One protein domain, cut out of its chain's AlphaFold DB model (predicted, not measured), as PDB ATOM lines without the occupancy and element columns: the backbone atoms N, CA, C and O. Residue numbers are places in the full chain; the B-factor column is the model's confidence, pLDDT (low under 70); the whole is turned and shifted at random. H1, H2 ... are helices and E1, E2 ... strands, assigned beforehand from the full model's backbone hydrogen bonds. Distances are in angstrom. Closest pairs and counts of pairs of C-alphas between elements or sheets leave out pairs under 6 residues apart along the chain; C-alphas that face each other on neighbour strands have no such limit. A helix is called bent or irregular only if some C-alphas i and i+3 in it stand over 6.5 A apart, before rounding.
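Overview. This is residues 111 to 257 of the 257 residues of an uncharacterized protein of Bacteriovorax sp. Seq25_V (UniProt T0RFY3). A strongly twisted five-stranded sheet forms the core, with the long helix H3 and the short H4 to one side and the short H1 and H2 to the other, while H5 crosses E3 near the beginning of that strand. The printed part has 147 residues, with five named helices and five named strands along the chain as E1 H1 H2 E2 H3 E3 H4 E4 E5 H5. The mixed sheet has the order E1 E2 E3 E4 E5, and the class is mixed, helices and strands. The whole is compact, with a radius of gyration of the C-alphas of 15.1 A and spans of 45 by 33 by 28 A.

Along the chain. E2, residues 142 to 150, is 25.0 A long, and E3, residues 186 to 194, is 23.9 A long. E1 is residues 117 to 119, with C-alpha 117 at (122.519, 181.973, 149.808); E4 is residues 216 to 220 and E5 residues 226 to 228. H3, residues 158 to 178, is 30.5 A long and begins at C-alpha 158 at (141.023, 206.698, 163.562). H1 is residues 123 to 126, H2 residues 134 to 140 and H4 residues 198 to 204. H5, residues 241 to 255, is 21.5 A long and ends at C-alpha 255 at (133.901, 166.960, 166.734); it is only just irregular, with C-alphas 244 and 247 6.6 A apart.

Arrangement. E2 and E3 are parallel at 12 degrees, with N 145 and O 188 at 2.9 A. E3 and E4 are parallel at 28 degrees, with N 191 and O 218 at 2.8 A. E1 and E2 are parallel, with N 146 and O 118 at 3.1 A. E4 and E5 form an antiparallel hairpin, with N 227 and O 219 at 2.8 A. Strand-helix-strand units, parallel neighbour strands joined through helices, are E1, H1 H2, E2, with a left-handed crossover, and E2, H3, E3 and E3, H4, E4, both right-handed. H5 is on the sheet, over E3 and across the strands at a height of 7.3 A; their closest C-alphas, of Ala 186 and Ile 249, are 5.7 A apart. H4 is over E3 at a height of 9.3 A, slantwise to the strands. H1, H2 and H3 only graze the sheet, H2 being only just on it with 5 pairs of C-alphas within 10 A. H3 and H4 are close but not clearly touching; their closest C-alphas, of Val 169 and Phe 204, are 6.3 A apart. O i to N i+4 pairs are within hydrogen-bond range throughout H2, in 15 of 17 for H3, 2 of 3 for H4 and 9 of 11 for H5; H1 is too short for one.

Size, cuts and confidence. The C-alphas farthest apart, of Asp 157 and Lys 257, are 48.5 A apart. The printed part has no cut. The links H4 to E4 and E5 to H5 are long. Confidence is under 70 in 32 residues, among them 120 to 138.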
ATOM      1  N   TYR A 111     117.664 186.525 152.048       75.81
ATOM      2  CA  TYR A 111     117.963 185.472 151.087       75.81
ATOM      3  C   TYR A 111     118.248 186.099 149.725       75.81
ATOM      4  O   TYR A 111     117.396 186.784 149.156       75.81
ATOM      5  N   ASP A 112     119.460 185.899 149.213       72.44
ATOM      6  CA  ASP A 112     119.834 186.403 147.900       72.44
ATOM      7  C   ASP A 112     119.397 185.422 146.811       72.44
ATOM      8  O   ASP A 112     119.964 184.343 146.638       72.44
ATOM      9  N   GLU A 113     118.382 185.814 146.043       69.31
ATOM     10  CA  GLU A 113     117.796 184.982 144.989       69.31
ATOM     11  C   GLU A 113     118.786 184.628 143.873       69.31
ATOM     12  O   GLU A 113     118.649 183.581 143.229       69.31
ATOM     13  N   LEU A 114     119.795 185.476 143.642       65.75
ATOM     14  CA  LEU A 114     120.811 185.237 142.624       65.75
ATOM     15  C   LEU A 114     121.740 184.096 143.041       65.75
ATOM     16  O   LEU A 114     121.961 183.166 142.261       65.75
ATOM     17  N   THR A 115     122.311 184.161 144.240       62.31
ATOM     18  CA  THR A 115     123.269 183.167 144.751       62.31
ATOM     19  C   THR A 115     122.607 181.975 145.422       62.31
ATOM     20  O   THR A 115     123.253 180.937 145.549       62.31
ATOM     21  N   LYS A 116     121.324 182.093 145.786       69.38
ATOM     22  CA  LYS A 116     120.581 181.124 146.601       69.38
ATOM     23  C   LYS A 116     121.207 180.925 147.984       69.38
ATOM     24  O   LYS A 116     121.128 179.831 148.535       69.38
ATOM     25  N   GLN A 117     121.832 181.974 148.518       71.38
ATOM     26  CA  GLN A 117     122.519 181.973 149.808       71.38
ATOM     27  C   GLN A 117     121.872 182.963 150.771       71.38
ATOM     28  O   GLN A 117     121.310 183.983 150.365       71.38
ATOM     29  N   TYR A 118     122.007 182.680 152.064       72.69
ATOM     30  CA  TYR A 118     121.703 183.654 153.101       72.69
ATOM     31  C   TYR A 118     122.871 184.623 153.235       72.69
ATOM     32  O   TYR A 118     124.028 184.219 153.362       72.69
ATOM     33  N   LEU A 119     122.570 185.913 153.210       70.88
ATOM     34  CA  LEU A 119     123.569 186.961 153.296       70.88
ATOM     35  C   LEU A 119     123.206 187.932 154.417       70.88
ATOM     36  O   LEU A 119     122.036 188.203 154.694       70.88
ATOM     37  N   ILE A 120     124.236 188.477 155.053       67.81
ATOM     38  CA  ILE A 120     124.113 189.633 155.950       67.81
ATOM     39  C   ILE A 120     124.781 190.877 155.347       67.81
ATOM     40  O   ILE A 120     124.414 192.004 155.670       67.81
ATOM     41  N   SER A 121     125.656 190.689 154.356       64.44
ATOM     42  CA  SER A 121     126.245 191.743 153.522       64.44
ATOM     43  C   SER A 121     125.792 191.653 152.054       64.44
ATOM     44  O   SER A 121     125.485 190.561 151.593       64.44
ATOM     45  N   PRO A 122     125.767 192.760 151.281       57.47
ATOM     46  CA  PRO A 122     125.382 192.744 149.862       57.47
ATOM     47  C   PRO A 122     126.187 191.764 148.986       57.47
ATOM     48  O   PRO A 122     127.382 191.560 149.203       57.47
ATOM     49  N   SER A 123     125.524 191.225 147.958       53.28
ATOM     50  CA  SER A 123     125.999 190.186 147.027       53.28
ATOM     51  C   SER A 123     127.331 190.495 146.340       53.28
ATOM     52  O   SER A 123     128.159 189.604 146.177       53.28
ATOM     53  N   ASP A 124     127.558 191.751 145.960       54.16
ATOM     54  CA  ASP A 124     128.648 192.131 145.050       54.16
ATOM     55  C   ASP A 124     130.048 191.911 145.655       54.16
ATOM     56  O   ASP A 124     131.035 191.834 144.929       54.16
ATOM     57  N   GLU A 125     130.134 191.782 146.982       53.00
ATOM     58  CA  GLU A 125     131.394 191.711 147.735       53.00
ATOM     59  C   GLU A 125     131.611 190.328 148.392       53.00
ATOM     60  O   GLU A 125     132.750 189.922 148.608       53.00
ATOM     61  N   SER A 126     130.546 189.552 148.638       52.31
ATOM     62  CA  SER A 126     130.628 188.223 149.275       52.31
ATOM     63  C   SER A 126     130.948 187.075 148.305       52.31
ATOM     64  O   SER A 126     131.362 186.000 148.732       52.31
ATOM     65  N   ILE A 127     130.761 187.286 146.997       52.56
ATOM     66  CA  ILE A 127     130.822 186.227 145.970       52.56
ATOM     67  C   ILE A 127     132.246 186.001 145.435       52.56
ATOM     68  O   ILE A 127     132.587 184.881 145.044       52.56
ATOM     69  N   ALA A 128     133.098 187.033 145.448       49.94
ATOM     70  CA  ALA A 128     134.443 186.963 144.871       49.94
ATOM     71  C   ALA A 128     135.346 185.936 145.577       49.94
ATOM     72  O   ALA A 128     136.148 185.278 144.918       49.94
ATOM     73  N   LEU A 129     135.169 185.745 146.889       46.78
ATOM     74  CA  LEU A 129     135.986 184.820 147.680       46.78
ATOM     75  C   LEU A 129     135.622 183.346 147.486       46.78
ATOM     76  O   LEU A 129     136.406 182.491 147.887       46.78
ATOM     77  N   LEU A 130     134.475 183.025 146.874       52.38
ATOM     78  CA  LEU A 130     134.058 181.627 146.756       52.38
ATOM     79  C   LEU A 130     133.674 181.160 145.359       52.38
ATOM     80  O   LEU A 130     133.564 179.949 145.210       52.38
ATOM     81  N   SER A 131     133.499 182.045 144.360       53.28
ATOM     82  CA  SER A 131     133.265 181.685 142.938       53.28
ATOM     83  C   SER A 131     132.504 180.356 142.771       53.28
ATOM     84  O   SER A 131     132.945 179.439 142.079       53.28
ATOM     85  N   ILE A 132     131.404 180.218 143.518       57.06
ATOM     86  CA  ILE A 132     130.811 178.915 143.809       57.06
ATOM     87  C   ILE A 132     130.068 178.442 142.565       57.06
ATOM     88  O   ILE A 132     129.104 179.083 142.137       57.06
ATOM     89  N   ASP A 133     130.450 177.285 142.017       61.44
ATOM     90  CA  ASP A 133     129.547 176.548 141.136       61.44
ATOM     91  C   ASP A 133     128.292 176.153 141.928       61.44
ATOM     92  O   ASP A 133     128.302 175.247 142.767       61.44
ATOM     93  N   LYS A 134     127.196 176.860 141.646       62.12
ATOM     94  CA  LYS A 134     125.905 176.721 142.333       62.12
ATOM     95  C   LYS A 134     125.396 175.280 142.327       62.12
ATOM     96  O   LYS A 134     124.775 174.856 143.299       62.12
ATOM     97  N   LYS A 135     125.653 174.523 141.251       67.44
ATOM     98  CA  LYS A 135     125.229 173.117 141.163       67.44
ATOM     99  C   LYS A 135     126.002 172.253 142.147       67.44
ATOM    100  O   LYS A 135     125.393 171.517 142.916       67.44
ATOM    101  N   THR A 136     127.323 172.379 142.151       65.50
ATOM    102  CA  THR A 136     128.184 171.611 143.053       65.50
ATOM    103  C   THR A 136     127.902 171.939 144.519       65.50
ATOM    104  O   THR A 136     127.779 171.022 145.323       65.50
ATOM    105  N   HIS A 137     127.696 173.210 144.878       69.31
ATOM    106  CA  HIS A 137     127.329 173.579 146.251       69.31
ATOM    107  C   HIS A 137     126.008 172.947 146.707       69.31
ATOM    108  O   HIS A 137     125.955 172.347 147.780       69.31
ATOM    109  N   ALA A 138     124.971 172.996 145.861       69.69
ATOM    110  CA  ALA A 138     123.694 172.352 146.157       69.69
ATOM    111  C   ALA A 138     123.839 170.827 146.331       69.69
ATOM    112  O   ALA A 138     123.245 170.255 147.243       69.69
ATOM    113  N   TYR A 139     124.659 170.164 145.506       73.31
ATOM    114  CA  TYR A 139     124.900 168.720 145.625       73.31
ATOM    115  C   TYR A 139     125.672 168.323 146.884       73.31
ATOM    116  O   TYR A 139     125.475 167.218 147.388       73.31
ATOM    117  N   MET A 140     126.510 169.212 147.418       74.12
ATOM    118  CA  MET A 140     127.227 168.957 148.669       74.12
ATOM    119  C   MET A 140     126.305 169.052 149.897       74.12
ATOM    120  O   MET A 140     126.657 168.545 150.963       74.12
ATOM    121  N   GLY A 141     125.117 169.659 149.762       74.00
ATOM    122  CA  GLY A 141     124.166 169.838 150.863       74.00
ATOM    123  C   GLY A 141     124.726 170.723 151.979       74.00
ATOM    124  O   GLY A 141     124.509 170.437 153.158       74.00
ATOM    125  N   VAL A 142     125.524 171.726 151.610       76.31
ATOM    126  CA  VAL A 142     126.095 172.708 152.536       76.31
ATOM    127  C   VAL A 142     125.135 173.881 152.660       76.31
ATOM    128  O   VAL A 142     124.658 174.392 151.656       76.31
ATOM    129  N   GLU A 143     124.890 174.320 153.888       80.94
ATOM    130  CA  GLU A 143     124.137 175.538 154.179       80.94
ATOM    131  C   GLU A 143     125.124 176.591 154.682       80.94
ATOM    132  O   GLU A 143     125.804 176.378 155.691       80.94
ATOM    133  N   ALA A 144     125.249 177.702 153.957       78.50
ATOM    134  CA  ALA A 144     126.195 178.758 154.283       78.50
ATOM    135  C   ALA A 144     125.506 180.123 154.401       78.50
ATOM    136  O   ALA A 144     124.661 180.490 153.584       78.50
ATOM    137  N   THR A 145     125.908 180.890 155.417       82.12
ATOM    138  CA  THR A 145     125.553 182.305 155.547       82.12
ATOM    139  C   THR A 145     126.815 183.149 155.495       82.12
ATOM    140  O   THR A 145     127.735 182.920 156.283       82.12
ATOM    141  N   PHE A 146     126.857 184.137 154.599       78.44
ATOM    142  CA  PHE A 146     128.034 184.985 154.411       78.44
ATOM    143  C   PHE A 146     127.870 186.382 154.993       78.44
ATOM    144  O   PHE A 146     126.831 187.040 154.868       78.44
ATOM    145  N   PHE A 147     128.968 186.840 155.573       80.69
ATOM    146  CA  PHE A 147     129.149 188.158 156.146       80.69
ATOM    147  C   PHE A 147     130.449 188.683 155.590       80.69
ATOM    148  O   PHE A 147     131.451 187.988 155.651       80.69
ATOM    149  N   SER A 148     130.465 189.891 155.061       79.62
ATOM    150  CA  SER A 148     131.705 190.525 154.649       79.62
ATOM    151  C   SER A 148     131.860 191.864 155.344       79.62
ATOM    152  O   SER A 148     130.880 192.578 155.572       79.62
ATOM    153  N   ILE A 149     133.101 192.146 155.728       80.00
ATOM    154  CA  ILE A 149     133.552 193.387 156.344       80.00
ATOM    155  C   ILE A 149     134.724 193.874 155.500       80.00
ATOM    156  O   ILE A 149     135.674 193.125 155.277       80.00
ATOM    157  N   ASN A 150     134.652 195.109 155.007       80.00
ATOM    158  CA  ASN A 150     135.703 195.692 154.182       80.00
ATOM    159  C   ASN A 150     135.940 197.173 154.478       80.00
ATOM    160  O   ASN A 150     135.115 197.837 155.109       80.00
ATOM    161  N   ASN A 151     137.059 197.700 153.976       78.31
ATOM    162  CA  ASN A 151     137.455 199.092 154.205       78.31
ATOM    163  C   ASN A 151     136.586 200.133 153.476       78.31
ATOM    164  O   ASN A 151     136.673 201.312 153.792       78.31
ATOM    165  N   LYS A 152     135.726 199.734 152.527       74.06
ATOM    166  CA  LYS A 152     134.999 200.653 151.624       74.06
ATOM    167  C   LYS A 152     134.131 201.687 152.349       74.06
ATOM    168  O   LYS A 152     133.832 202.734 151.785       74.06
ATOM    169  N   PHE A 153     133.688 201.369 153.562       71.38
ATOM    170  CA  PHE A 153     132.814 202.221 154.370       71.38
ATOM    171  C   PHE A 153     133.401 202.523 155.753       71.38
ATOM    172  O   PHE A 153     132.664 202.961 156.635       71.38
ATOM    173  N   LEU A 154     134.693 202.250 155.956       79.88
ATOM    174  CA  LEU A 154     135.373 202.632 157.186       79.88
ATOM    175  C   LEU A 154     135.811 204.099 157.071       79.88
ATOM    176  O   LEU A 154     136.281 204.500 156.008       79.88
ATOM    177  N   PRO A 155     135.630 204.909 158.124       83.31
ATOM    178  CA  PRO A 155     136.097 206.286 158.129       83.31
ATOM    179  C   PRO A 155     137.630 206.331 158.136       83.31
ATOM    180  O   PRO A 155     138.291 205.438 158.670       83.31
ATOM    181  N   ASP A 156     138.177 207.397 157.553       85.06
ATOM    182  CA  ASP A 156     139.619 207.672 157.567       85.06
ATOM    183  C   ASP A 156     140.096 208.144 158.950       85.06
ATOM    184  O   ASP A 156     141.260 207.973 159.308       85.06
ATOM    185  N   ASP A 157     139.193 208.751 159.728       91.00
ATOM    186  CA  ASP A 157     139.456 209.171 161.100       91.00
ATOM    187  C   ASP A 157     139.572 207.955 162.029       91.00
ATOM    188  O   ASP A 157     138.674 207.112 162.089       91.00
ATOM    189  N   GLN A 158     140.690 207.870 162.754       87.06
ATOM    190  CA  GLN A 158     141.023 206.698 163.562       87.06
ATOM    191  C   GLN A 158     140.032 206.482 164.715       87.06
ATOM    192  O   GLN A 158     139.636 205.344 164.957       87.06
ATOM    193  N   GLU A 159     139.599 207.544 165.396       87.62
ATOM    194  CA  GLU A 159     138.678 207.439 166.535       87.62
ATOM    195  C   GLU A 159     137.300 206.946 166.071       87.62
ATOM    196  O   GLU A 159     136.753 205.987 166.619       87.62
ATOM    197  N   GLN A 160     136.784 207.518 164.978       87.62
ATOM    198  CA  GLN A 160     135.531 207.062 164.368       87.62
ATOM    199  C   GLN A 160     135.631 205.627 163.835       87.62
ATOM    200  O   GLN A 160     134.653 204.875 163.885       87.62
ATOM    201  N   ARG A 161     136.800 205.228 163.314       86.94
ATOM    202  CA  ARG A 161     137.040 203.865 162.818       86.94
ATOM    203  C   ARG A 161     137.006 202.865 163.964       86.94
ATOM    204  O   ARG A 161     136.329 201.845 163.850       86.94
ATOM    205  N   GLU A 162     137.701 203.163 165.056       86.38
ATOM    206  CA  GLU A 162     137.725 202.327 166.256       86.38
ATOM    207  C   GLU A 162     136.323 202.178 166.861       86.38
ATOM    208  O   GLU A 162     135.898 201.054 167.143       86.38
ATOM    209  N   GLU A 163     135.562 203.273 166.975       87.25
ATOM    210  CA  GLU A 163     134.179 203.239 167.463       87.25
ATOM    211  C   GLU A 163     133.284 202.360 166.572       87.25
ATOM    212  O   GLU A 163     132.542 201.500 167.060       87.25
ATOM    213  N   LEU A 164     133.368 202.538 165.253       86.00
ATOM    214  CA  LEU A 164     132.572 201.783 164.289       86.00
ATOM    215  C   LEU A 164     132.900 200.286 164.307       86.00
ATOM    216  O   LEU A 164     131.986 199.458 164.320       86.00
ATOM    217  N   LEU A 165     134.188 199.930 164.319       86.12
ATOM    218  CA  LEU A 165     134.632 198.536 164.382       86.12
ATOM    219  C   LEU A 165     134.231 197.889 165.712       86.12
ATOM    220  O   LEU A 165     133.749 196.755 165.707       86.12
ATOM    221  N   GLY A 166     134.356 198.612 166.830       87.06
ATOM    222  CA  GLY A 166     133.899 198.153 168.144       87.06
ATOM    223  C   GLY A 166     132.394 197.875 168.174       87.06
ATOM    224  O   GLY A 166     131.965 196.797 168.589       87.06
ATOM    225  N   ASN A 167     131.590 198.795 167.634       86.69
ATOM    226  CA  ASN A 167     130.144 198.606 167.514       86.69
ATOM    227  C   ASN A 167     129.794 197.395 166.633       86.69
ATOM    228  O   ASN A 167     128.946 196.586 167.009       86.69
ATOM    229  N   LEU A 168     130.482 197.223 165.500       85.38
ATOM    230  CA  LEU A 168     130.254 196.095 164.594       85.38
ATOM    231  C   LEU A 168     130.613 194.754 165.245       85.38
ATOM    232  O   LEU A 168     129.889 193.769 165.093       85.38
ATOM    233  N   VAL A 169     131.712 194.717 165.997       87.75
ATOM    234  CA  VAL A 169     132.107 193.564 166.810       87.75
ATOM    235  C   VAL A 169     131.000 193.183 167.799       87.75
ATOM    236  O   VAL A 169     130.652 191.998 167.910       87.75
ATOM    237  N   ASP A 170     130.434 194.163 168.503       88.50
ATOM    238  CA  ASP A 170     129.364 193.941 169.481       88.50
ATOM    239  C   ASP A 170     128.068 193.452 168.835       88.50
ATOM    240  O   ASP A 170     127.384 192.586 169.399       88.50
ATOM    241  N   ASP A 171     127.745 193.997 167.663       87.38
ATOM    242  CA  ASP A 171     126.571 193.639 166.873       87.38
ATOM    243  C   ASP A 171     126.685 192.207 166.337       87.38
ATOM    244  O   ASP A 171     125.784 191.395 166.554       87.38
ATOM    245  N   LEU A 172     127.817 191.843 165.728       86.31
ATOM    246  CA  LEU A 172     128.053 190.481 165.233       86.31
ATOM    247  C   LEU A 172     128.066 189.456 166.370       86.31
ATOM    248  O   LEU A 172     127.469 188.388 166.244       86.31
ATOM    249  N   SER A 173     128.664 189.808 167.514       88.94
ATOM    250  CA  SER A 173     128.643 188.967 168.721       88.94
ATOM    251  C   SER A 173     127.255 188.779 169.311       88.94
ATOM    252  O   SER A 173     127.034 187.826 170.054       88.94
ATOM    253  N   PHE A 174     126.312 189.658 168.984       90.19
ATOM    254  CA  PHE A 174     124.920 189.491 169.366       90.19
ATOM    255  C   PHE A 174     124.122 188.664 168.354       90.19
ATOM    256  O   PHE A 174     123.342 187.794 168.751       90.19
ATOM    257  N   MET A 175     124.322 188.944 167.064       89.06
ATOM    258  CA  MET A 175     123.536 188.384 165.967       89.06
ATOM    259  C   MET A 175     123.920 186.948 165.622       89.06
ATOM    260  O   MET A 175     123.031 186.107 165.529       89.06
ATOM    261  N   ILE A 176     125.216 186.656 165.442       89.19
ATOM    262  CA  ILE A 176     125.697 185.347 164.962       89.19
ATOM    263  C   ILE A 176     125.207 184.198 165.855       89.19
ATOM    264  O   ILE A 176     124.670 183.234 165.311       89.19
ATOM    265  N   PRO A 177     125.300 184.289 167.201       90.31
ATOM    266  CA  PRO A 177     124.732 183.277 168.089       90.31
ATOM    267  C   PRO A 177     123.256 182.976 167.834       90.31
ATOM    268  O   PRO A 177     122.826 181.841 167.983       90.31
ATOM    269  N   ARG A 178     122.491 183.992 167.429       91.62
ATOM    270  CA  ARG A 178     121.029 183.995 167.297       91.62
ATOM    271  C   ARG A 178     120.558 183.738 165.870       91.62
ATOM    272  O   ARG A 178     119.443 184.099 165.494       91.62
ATOM    273  N   MET A 179     121.412 183.118 165.070       90.00
ATOM    274  CA  MET A 179     121.087 182.653 163.734       90.00
ATOM    275  C   MET A 179     121.037 181.138 163.714       90.00
ATOM    276  O   MET A 179     121.842 180.460 164.346       90.00
ATOM    277  N   THR A 180     120.083 180.623 162.956       87.44
ATOM    278  CA  THR A 180     119.824 179.195 162.825       87.44
ATOM    279  C   THR A 180     119.735 178.825 161.347       87.44
ATOM    280  O   THR A 180     119.388 179.658 160.504       87.44
ATOM    281  N   GLN A 181     120.094 177.588 161.020       86.31
ATOM    282  CA  GLN A 181     120.142 177.052 159.660       86.31
ATOM    283  C   GLN A 181     119.555 175.636 159.662       86.31
ATOM    284  O   GLN A 181     119.729 174.925 160.648       86.31
ATOM    285  N   PRO A 182     118.922 175.169 158.571       86.44
ATOM    286  CA  PRO A 182     118.540 173.765 158.468       86.44
ATOM    287  C   PRO A 182     119.788 172.879 158.508       86.44
ATOM    288  O   PRO A 182     120.795 173.188 157.879       86.44
ATOM    289  N   GLN A 183     119.743 171.752 159.210       83.69
ATOM    290  CA  GLN A 183     120.859 170.817 159.275       83.69
ATOM    291  C   GLN A 183     121.159 170.208 157.892       83.69
ATOM    292  O   GLN A 183     120.335 169.496 157.318       83.69
ATOM    293  N   GLY A 184     122.378 170.444 157.404       79.88
ATOM    294  CA  GLY A 184     122.931 169.875 156.174       79.88
ATOM    295  C   GLY A 184     124.192 169.042 156.424       79.88
ATOM    296  O   GLY A 184     124.540 168.720 157.569       79.88
ATOM    297  N   SER A 185     124.912 168.713 155.350       73.75
ATOM    298  CA  SER A 185     126.213 168.025 155.389       73.75
ATOM    299  C   SER A 185     127.274 168.864 156.111       73.75
ATOM    300  O   SER A 185     128.019 168.344 156.947       73.75
ATOM    301  N   ALA A 186     127.272 170.175 155.864       77.69
ATOM    302  CA  ALA A 186     127.991 171.188 156.634       77.69
ATOM    303  C   ALA A 186     127.107 172.432 156.788       77.69
ATOM    304  O   ALA A 186     126.316 172.744 155.903       77.69
ATOM    305  N   ASN A 187     127.241 173.117 157.918       85.00
ATOM    306  CA  ASN A 187     126.481 174.312 158.260       85.00
ATOM    307  C   ASN A 187     127.470 175.369 158.717       85.00
ATOM    308  O   ASN A 187     128.178 175.136 159.697       85.00
ATOM    309  N   ILE A 188     127.574 176.464 157.973       85.19
ATOM    310  CA  ILE A 188     128.658 177.425 158.143       85.19
ATOM    311  C   ILE A 188     128.092 178.843 158.182       85.19
ATOM    312  O   ILE A 188     127.302 179.249 157.330       85.19
ATOM    313  N   ILE A 189     128.554 179.623 159.147       87.62
ATOM    314  CA  ILE A 189     128.494 181.084 159.135       87.62
ATOM    315  C   ILE A 189     129.914 181.560 158.825       87.62
ATOM    316  O   ILE A 189     130.844 181.278 159.573       87.62
ATOM    317  N   CYS A 190     130.099 182.235 157.694       85.38
ATOM    318  CA  CYS A 190     131.418 182.614 157.199       85.38
ATOM    319  C   CYS A 190     131.587 184.136 157.192       85.38
ATOM    320  O   CYS A 190     130.845 184.847 156.508       85.38
ATOM    321  N   LEU A 191     132.574 184.621 157.948       86.81
ATOM    322  CA  LEU A 191     132.959 186.026 158.020       86.81
ATOM    323  C   LEU A 191     134.168 186.278 157.120       86.81
ATOM    324  O   LEU A 191     135.276 185.839 157.403       86.81
ATOM    325  N   LEU A 192     133.944 187.008 156.038       84.06
ATOM    326  CA  LEU A 192     134.935 187.475 155.082       84.06
ATOM    327  C   LEU A 192     135.481 188.818 155.575       84.06
ATOM    328  O   LEU A 192     134.841 189.864 155.422       84.06
ATOM    329  N   LEU A 193     136.645 188.775 156.202       85.12
ATOM    330  CA  LEU A 193     137.322 189.922 156.777       85.12
ATOM    331  C   LEU A 193     138.343 190.429 155.755       85.12
ATOM    332  O   LEU A 193     139.328 189.763 155.468       85.12
ATOM    333  N   ASN A 194     138.071 191.586 155.159       82.62
ATOM    334  CA  ASN A 194     138.958 192.237 154.198       82.62
ATOM    335  C   ASN A 194     139.289 193.647 154.698       82.62
ATOM    336  O   ASN A 194     138.831 194.650 154.143       82.62
ATOM    337  N   ILE A 195     140.001 193.696 155.822       83.69
ATOM    338  CA  ILE A 195     140.403 194.926 156.508       83.69
ATOM    339  C   ILE A 195     141.911 195.091 156.306       83.69
ATOM    340  O   ILE A 195     142.651 194.123 156.424       83.69
ATOM    341  N   ASP A 196     142.384 196.306 156.019       81.12
ATOM    342  CA  ASP A 196     143.798 196.519 155.647       81.12
ATOM    343  C   ASP A 196     144.769 196.244 156.808       81.12
ATOM    344  O   ASP A 196     145.958 196.003 156.600       81.12
ATOM    345  N   ASN A 197     144.266 196.296 158.042       85.75
ATOM    346  CA  ASN A 197     145.027 196.077 159.259       85.75
ATOM    347  C   ASN A 197     144.771 194.660 159.812       85.75
ATOM    348  O   ASN A 197     143.693 194.402 160.357       85.75
ATOM    349  N   PRO A 198     145.768 193.752 159.783       84.81
ATOM    350  CA  PRO A 198     145.616 192.382 160.281       84.81
ATOM    351  C   PRO A 198     145.286 192.283 161.777       84.81
ATOM    352  O   PRO A 198     144.770 191.265 162.236       84.81
ATOM    353  N   VAL A 199     145.623 193.306 162.571       86.00
ATOM    354  CA  VAL A 199     145.294 193.341 164.004       86.00
ATOM    355  C   VAL A 199     143.804 193.604 164.200       86.00
ATOM    356  O   VAL A 199     143.164 192.907 164.985       86.00
ATOM    357  N   GLU A 200     143.248 194.563 163.455       85.56
ATOM    358  CA  GLU A 200     141.805 194.834 163.438       85.56
ATOM    359  C   GLU A 200     141.038 193.610 162.946       85.56
ATOM    360  O   GLU A 200     140.037 193.226 163.542       85.56
ATOM    361  N   GLU A 201     141.551 192.945 161.913       86.50
ATOM    362  CA  GLU A 201     140.960 191.728 161.370       86.50
ATOM    363  C   GLU A 201     140.848 190.618 162.426       86.50
ATOM    364  O   GLU A 201     139.774 190.059 162.659       86.50
ATOM    365  N   LYS A 202     141.938 190.361 163.158       87.38
ATOM    366  CA  LYS A 202     141.962 189.362 164.234       87.38
ATOM    367  C   LYS A 202     141.005 189.676 165.377       87.38
ATOM    368  O   LYS A 202     140.577 188.743 166.050       87.38
ATOM    369  N   ALA A 203     140.633 190.939 165.593       87.12
ATOM    370  CA  ALA A 203     139.659 191.292 166.624       87.12
ATOM    371  C   ALA A 203     138.268 190.695 166.345       87.12
ATOM    372  O   ALA A 203     137.505 190.455 167.283       87.12
ATOM    373  N   PHE A 204     137.932 190.408 165.084       87.38
ATOM    374  CA  PHE A 204     136.672 189.754 164.720       87.38
ATOM    375  C   PHE A 204     136.705 188.236 164.923       87.38
ATOM    376  O   PHE A 204     135.649 187.630 165.095       87.38
ATOM    377  N   ILE A 205     137.889 187.621 164.949       90.44
ATOM    378  CA  ILE A 205     138.041 186.168 165.057       90.44
ATOM    379  C   ILE A 205     137.852 185.733 166.508       90.44
ATOM    380  O   ILE A 205     138.644 186.071 167.386       90.44
ATOM    381  N   ARG A 206     136.775 184.989 166.764       89.62
ATOM    382  CA  ARG A 206     136.421 184.480 168.094       89.62
ATOM    383  C   ARG A 206     135.500 183.273 168.000       89.62
ATOM    384  O   ARG A 206     134.823 183.069 166.994       89.62
ATOM    385  N   ASN A 207     135.416 182.508 169.080       89.50
ATOM    386  CA  ASN A 207     134.430 181.440 169.195       89.50
ATOM    387  C   ASN A 207     133.040 182.031 169.459       89.50
ATOM    388  O   ASN A 207     132.781 182.584 170.529       89.50
ATOM    389  N   TYR A 208     132.141 181.898 168.485       87.81
ATOM    390  CA  TYR A 208     130.728 182.236 168.633       87.81
ATOM    391  C   TYR A 208     129.932 180.976 168.970       87.81
ATOM    392  O   TYR A 208     129.946 180.009 168.212       87.81
ATOM    393  N   GLN A 209     129.217 180.994 170.094       87.12
ATOM    394  CA  GLN A 209     128.315 179.909 170.469       87.12
ATOM    395  C   GLN A 209     126.963 180.111 169.778       87.12
ATOM    396  O   GLN A 209     126.220 181.022 170.131       87.12
ATOM    397  N   THR A 210     126.660 179.294 168.773       87.25
ATOM    398  CA  THR A 210     125.405 179.343 168.009       87.25
ATOM    399  C   THR A 210     124.264 178.619 168.724       87.25
ATOM    400  O   THR A 210     124.503 177.696 169.503       87.25
ATOM    401  N   LEU A 211     123.020 179.024 168.437       83.56
ATOM    402  CA  LEU A 211     121.797 178.351 168.898       83.56
ATOM    403  C   LEU A 211     121.811 176.858 168.543       83.56
ATOM    404  O   LEU A 211     121.562 176.000 169.387       83.56
ATOM    405  N   ASP A 212     122.172 176.549 167.300       84.19
ATOM    406  CA  ASP A 212     122.368 175.181 166.850       84.19
ATOM    407  C   ASP A 212     123.835 174.768 167.001       84.19
ATOM    408  O   ASP A 212     124.726 175.326 166.358       84.19
ATOM    409  N   SER A 213     124.083 173.716 167.782       83.56
ATOM    410  CA  SER A 213     125.430 173.184 168.059       83.56
ATOM    411  C   SER A 213     126.162 172.621 166.839       83.56
ATOM    412  O   SER A 213     127.338 172.275 166.907       83.56
ATOM    413  N   TYR A 214     125.455 172.470 165.723       84.00
ATOM    414  CA  TYR A 214     125.978 171.885 164.504       84.00
ATOM    415  C   TYR A 214     126.392 172.928 163.463       84.00
ATOM    416  O   TYR A 214     126.840 172.513 162.390       84.00
ATOM    417  N   ILE A 215     126.209 174.221 163.747       86.62
ATOM    418  CA  ILE A 215     126.683 175.337 162.925       86.62
ATOM    419  C   ILE A 215     128.115 175.671 163.345       86.62
ATOM    420  O   ILE A 215     128.406 175.820 164.527       86.62
ATOM    421  N   GLU A 216     129.008 175.801 162.370       86.56
ATOM    422  CA  GLU A 216     130.373 176.274 162.589       86.56
ATOM    423  C   GLU A 216     130.507 177.730 162.142       86.56
ATOM    424  O   GLU A 216     129.918 178.142 161.140       86.56
ATOM    425  N   VAL A 217     131.308 178.511 162.870       88.56
ATOM    426  CA  VAL A 217     131.636 179.888 162.489       88.56
ATOM    427  C   VAL A 217     133.089 179.961 162.050       88.56
ATOM    428  O   VAL A 217     133.993 179.614 162.810       88.56
ATOM    429  N   LEU A 218     133.297 180.393 160.809       89.12
ATOM    430  CA  LEU A 218     134.596 180.424 160.146       89.12
ATOM    431  C   LEU A 218     134.923 181.828 159.652       89.12
ATOM    432  O   LEU A 218     134.031 182.619 159.341       89.12
ATOM    433  N   PHE A 219     136.213 182.103 159.519       88.31
ATOM    434  CA  PHE A 219     136.731 183.412 159.148       88.31
ATOM    435  C   PHE A 219     137.640 183.275 157.938       88.31
ATOM    436  O   PHE A 219     138.493 182.393 157.907       88.31
ATOM    437  N   VAL A 220     137.462 184.143 156.952       84.62
ATOM    438  CA  VAL A 220     138.351 184.258 155.799       84.62
ATOM    439  C   VAL A 220     139.053 185.596 155.891       84.62
ATOM    440  O   VAL A 220     138.385 186.626 155.908       84.62
ATOM    441  N   THR A 221     140.375 185.566 155.983       86.44
ATOM    442  CA  THR A 221     141.216 186.763 156.110       86.44
ATOM    443  C   THR A 221     141.500 187.418 154.761       86.44
ATOM    444  O   THR A 221     141.311 186.796 153.708       86.44
ATOM    445  N   SER A 222     142.061 188.630 154.777       82.19
ATOM    446  CA  SER A 222     142.585 189.307 153.582       82.19
ATOM    447  C   SER A 222     143.672 188.485 152.873       82.19
ATOM    448  O   SER A 222     143.797 188.528 151.652       82.19
ATOM    449  N   ASP A 223     144.421 187.683 153.639       82.19
ATOM    450  CA  ASP A 223     145.436 186.737 153.151       82.19
ATOM    451  C   ASP A 223     144.838 185.432 152.590       82.19
ATOM    452  O   ASP A 223     145.573 184.484 152.307       82.19
ATOM    453  N   VAL A 224     143.509 185.349 152.453       78.06
ATOM    454  CA  VAL A 224     142.792 184.173 151.935       78.06
ATOM    455  C   VAL A 224     143.034 182.935 152.816       78.06
ATOM    456  O   VAL A 224     143.066 181.796 152.353       78.06
ATOM    457  N   LYS A 225     143.192 183.132 154.130       83.94
ATOM    458  CA  LYS A 225     143.289 182.026 155.093       83.94
ATOM    459  C   LYS A 225     141.931 181.740 155.697       83.94
ATOM    460  O   LYS A 225     141.235 182.663 156.104       83.94
ATOM    461  N   LEU A 226     141.590 180.457 155.790       85.00
ATOM    462  CA  LEU A 226     140.387 179.992 156.465       85.00
ATOM    463  C   LEU A 226     140.744 179.640 157.906       85.00
ATOM    464  O   LEU A 226     141.519 178.716 158.152       85.00
ATOM    465  N   LEU A 227     140.197 180.395 158.849       88.69
ATOM    466  CA  LEU A 227     140.490 180.290 160.271       88.69
ATOM    467  C   LEU A 227     139.236 179.909 161.060       88.69
ATOM    468  O   LEU A 227     138.110 180.260 160.701       88.69
ATOM    469  N   THR A 228     139.451 179.207 162.166       89.69
ATOM    470  CA  THR A 228     138.439 178.997 163.209       89.69
ATOM    471  C   THR A 228     138.445 180.150 164.212       89.69
ATOM    472  O   THR A 228     139.354 180.982 164.213       89.69
ATOM    473  N   GLY A 229     137.469 180.171 165.121       87.06
ATOM    474  CA  GLY A 229     137.440 181.129 166.229       87.06
ATOM    475  C   GLY A 229     138.605 181.001 167.222       87.06
ATOM    476  O   GLY A 229     138.847 181.931 167.986       87.06
ATOM    477  N   GLU A 230     139.363 179.900 167.169       89.12
ATOM    478  CA  GLU A 230     140.585 179.668 167.956       89.12
ATOM    479  C   GLU A 230     141.863 180.048 167.196       89.12
ATOM    480  O   GLU A 230     142.967 179.738 167.638       89.12
ATOM    481  N   LEU A 231     141.727 180.723 166.046       88.50
ATOM    482  CA  LEU A 231     142.823 181.083 165.136       88.50
ATOM    483  C   LEU A 231     143.548 179.872 164.526       88.50
ATOM    484  O   LEU A 231     144.632 180.019 163.956       88.50
ATOM    485  N   GLU A 232     142.953 178.680 164.596       89.50
ATOM    486  CA  GLU A 232     143.479 177.514 163.890       89.50
ATOM    487  C   GLU A 232     143.204 177.632 162.393       89.50
ATOM    488  O   GLU A 232     142.060 177.835 161.980       89.50
ATOM    489  N   GLU A 233     144.244 177.444 161.585       89.31
ATOM    490  CA  GLU A 233     144.130 177.427 160.131       89.31
ATOM    491  C   GLU A 233     143.587 176.086 159.636       89.31
ATOM    492  O   GLU A 233     144.154 175.019 159.889       89.31
ATOM    493  N   ILE A 234     142.493 176.150 158.884       84.69
ATOM    494  CA  ILE A 234     141.944 175.017 158.154       84.69
ATOM    495  C   ILE A 234     142.644 174.988 156.806       84.69
ATOM    496  O   ILE A 234     142.452 175.875 155.980       84.69
ATOM    497  N   LYS A 235     143.467 173.966 156.575       81.12
ATOM    498  CA  LYS A 235     144.148 173.807 155.290       81.12
ATOM    499  C   LYS A 235     143.145 173.384 154.223       81.12
ATOM    500  O   LYS A 235     142.525 172.330 154.341       81.12
ATOM    501  N   TYR A 236     143.047 174.181 153.171       74.62
ATOM    502  CA  TYR A 236     142.288 173.886 151.963       74.62
ATOM    503  C   TYR A 236     143.152 174.249 150.752       74.62
ATOM    504  O   TYR A 236     143.990 175.145 150.830       74.62
ATOM    505  N   ASN A 237     143.005 173.521 149.648       68.25
ATOM    506  CA  ASN A 237     143.812 173.748 148.443       68.25
ATOM    507  C   ASN A 237     143.185 174.767 147.482       68.25
ATOM    508  O   ASN A 237     143.856 175.209 146.562       68.25
ATOM    509  N   GLY A 238     141.913 175.135 147.670       64.56
ATOM    510  CA  GLY A 238     141.218 176.133 146.845       64.56
ATOM    511  C   GLY A 238     140.983 175.716 145.385       64.56
ATOM    512  O   GLY A 238     140.304 176.434 144.658       64.56
ATOM    513  N   ASP A 239     141.490 174.551 144.969       67.12
ATOM    514  CA  ASP A 239     141.400 174.036 143.599       67.12
ATOM    515  C   ASP A 239     139.957 173.699 143.187       67.12
ATOM    516  O   ASP A 239     139.615 173.711 142.004       67.12
ATOM    517  N   SER A 240     139.100 173.358 144.156       68.44
ATOM    518  CA  SER A 240     137.697 172.999 143.934       68.44
ATOM    519  C   SER A 240     136.838 173.234 145.183       68.44
ATOM    520  O   SER A 240     137.349 173.367 146.295       68.44
ATOM    521  N   LEU A 241     135.507 173.223 145.020       66.75
ATOM    522  CA  LEU A 241     134.562 173.288 146.148       66.75
ATOM    523  C   LEU A 241     134.706 172.101 147.108       66.75
ATOM    524  O   LEU A 241     134.525 172.263 148.310       66.75
ATOM    525  N   GLU A 242     135.058 170.921 146.598       70.19
ATOM    526  CA  GLU A 242     135.402 169.765 147.430       70.19
ATOM    527  C   GLU A 242     136.648 170.061 148.274       70.19
ATOM    528  O   GLU A 242     136.657 169.805 149.475       70.19
ATOM    529  N   GLY A 243     137.654 170.702 147.676       69.94
ATOM    530  CA  GLY A 243     138.850 171.176 148.365       69.94
ATOM    531  C   GLY A 243     138.575 172.137 149.524       69.94
ATOM    532  O   GLY A 243     139.327 172.144 150.496       69.94
ATOM    533  N   VAL A 244     137.483 172.908 149.448       70.75
ATOM    534  CA  VAL A 244     137.030 173.832 150.503       70.75
ATOM    535  C   VAL A 244     136.146 173.129 151.539       70.75
ATOM    536  O   VAL A 244     136.372 173.275 152.738       70.75
ATOM    537  N   TYR A 245     135.135 172.361 151.114       75.81
ATOM    538  CA  TYR A 245     134.126 171.804 152.024       75.81
ATOM    539  C   TYR A 245     134.517 170.477 152.672       75.81
ATOM    540  O   TYR A 245     134.085 170.214 153.794       75.81
ATOM    541  N   THR A 246     135.323 169.637 152.019       77.81
ATOM    542  CA  THR A 246     135.716 168.332 152.576       77.81
ATOM    543  C   THR A 246     136.452 168.465 153.912       77.81
ATOM    544  O   THR A 246     136.017 167.812 154.866       77.81
ATOM    545  N   PRO A 247     137.460 169.353 154.065       76.94
ATOM    546  CA  PRO A 247     138.111 169.567 155.360       76.94
ATOM    547  C   PRO A 247     137.133 169.977 156.472       76.94
ATOM    548  O   PRO A 247     137.260 169.530 157.612       76.94
ATOM    549  N   LEU A 248     136.117 170.781 156.138       78.44
ATOM    550  CA  LEU A 248     135.087 171.238 157.079       78.44
ATOM    551  C   LEU A 248     134.157 170.097 157.500       78.44
ATOM    552  O   LEU A 248     133.900 169.890 158.685       78.44
ATOM    553  N   ILE A 249     133.701 169.300 156.532       76.69
ATOM    554  CA  ILE A 249     132.846 168.133 156.783       76.69
ATOM    555  C   ILE A 249     133.578 167.099 157.654       76.69
ATOM    556  O   ILE A 249     132.983 166.524 158.570       76.69
ATOM    557  N   GLU A 250     134.858 166.842 157.384       80.12
ATOM    558  CA  GLU A 250     135.674 165.909 158.168       80.12
ATOM    559  C   GLU A 250     135.912 166.406 159.595       80.12
ATOM    560  O   GLU A 250     135.742 165.634 160.545       80.12
ATOM    561  N   ARG A 251     136.226 167.696 159.761       76.75
ATOM    562  CA  ARG A 251     136.367 168.327 161.081       76.75
ATOM    563  C   ARG A 251     135.090 168.158 161.903       76.75
ATOM    564  O   ARG A 251     135.150 167.635 163.016       76.75
ATOM    565  N   ARG A 252     133.927 168.460 161.320       73.31
ATOM    566  CA  ARG A 252     132.618 168.291 161.969       73.31
ATOM    567  C   ARG A 252     132.341 166.849 162.398       73.31
ATOM    568  O   ARG A 252     131.800 166.613 163.476       73.31
ATOM    569  N   LYS A 253     132.711 165.861 161.574       76.25
ATOM    570  CA  LYS A 253     132.575 164.433 161.931       76.25
ATOM    571  C   LYS A 253     133.443 164.057 163.131       76.25
ATOM    572  O   LYS A 253     133.019 163.225 163.930       76.25
ATOM    573  N   ASN A 254     134.629 164.647 163.249       74.25
ATOM    574  CA  ASN A 254     135.542 164.383 164.358       74.25
ATOM    575  C   ASN A 254     135.115 165.088 165.653       74.25
ATOM    576  O   ASN A 254     135.303 164.511 166.713       74.25
ATOM    577  N   LEU A 255     134.476 166.261 165.572       66.88
ATOM    578  CA  LEU A 255     133.901 166.960 166.734       66.88
ATOM    579  C   LEU A 255     132.699 166.231 167.363       66.88
ATOM    580  O   LEU A 255     132.349 166.489 168.509       66.88
ATOM    581  N   ARG A 256     132.040 165.340 166.611       59.03
ATOM    582  CA  ARG A 256     130.885 164.548 167.074       59.03
ATOM    583  C   ARG A 256     131.261 163.207 167.720       59.03
ATOM    584  O   ARG A 256     130.353 162.485 168.132       59.03
ATOM    585  N   LYS A 257     132.544 162.839 167.727       49.28
ATOM    586  CA  LYS A 257     133.056 161.624 168.379       49.28
ATOM    587  C   LYS A 257     133.495 161.933 169.800       49.28
ATOM    588  O   LYS A 257     133.274 161.047 170.651       49.28
TER     589      LYS A 257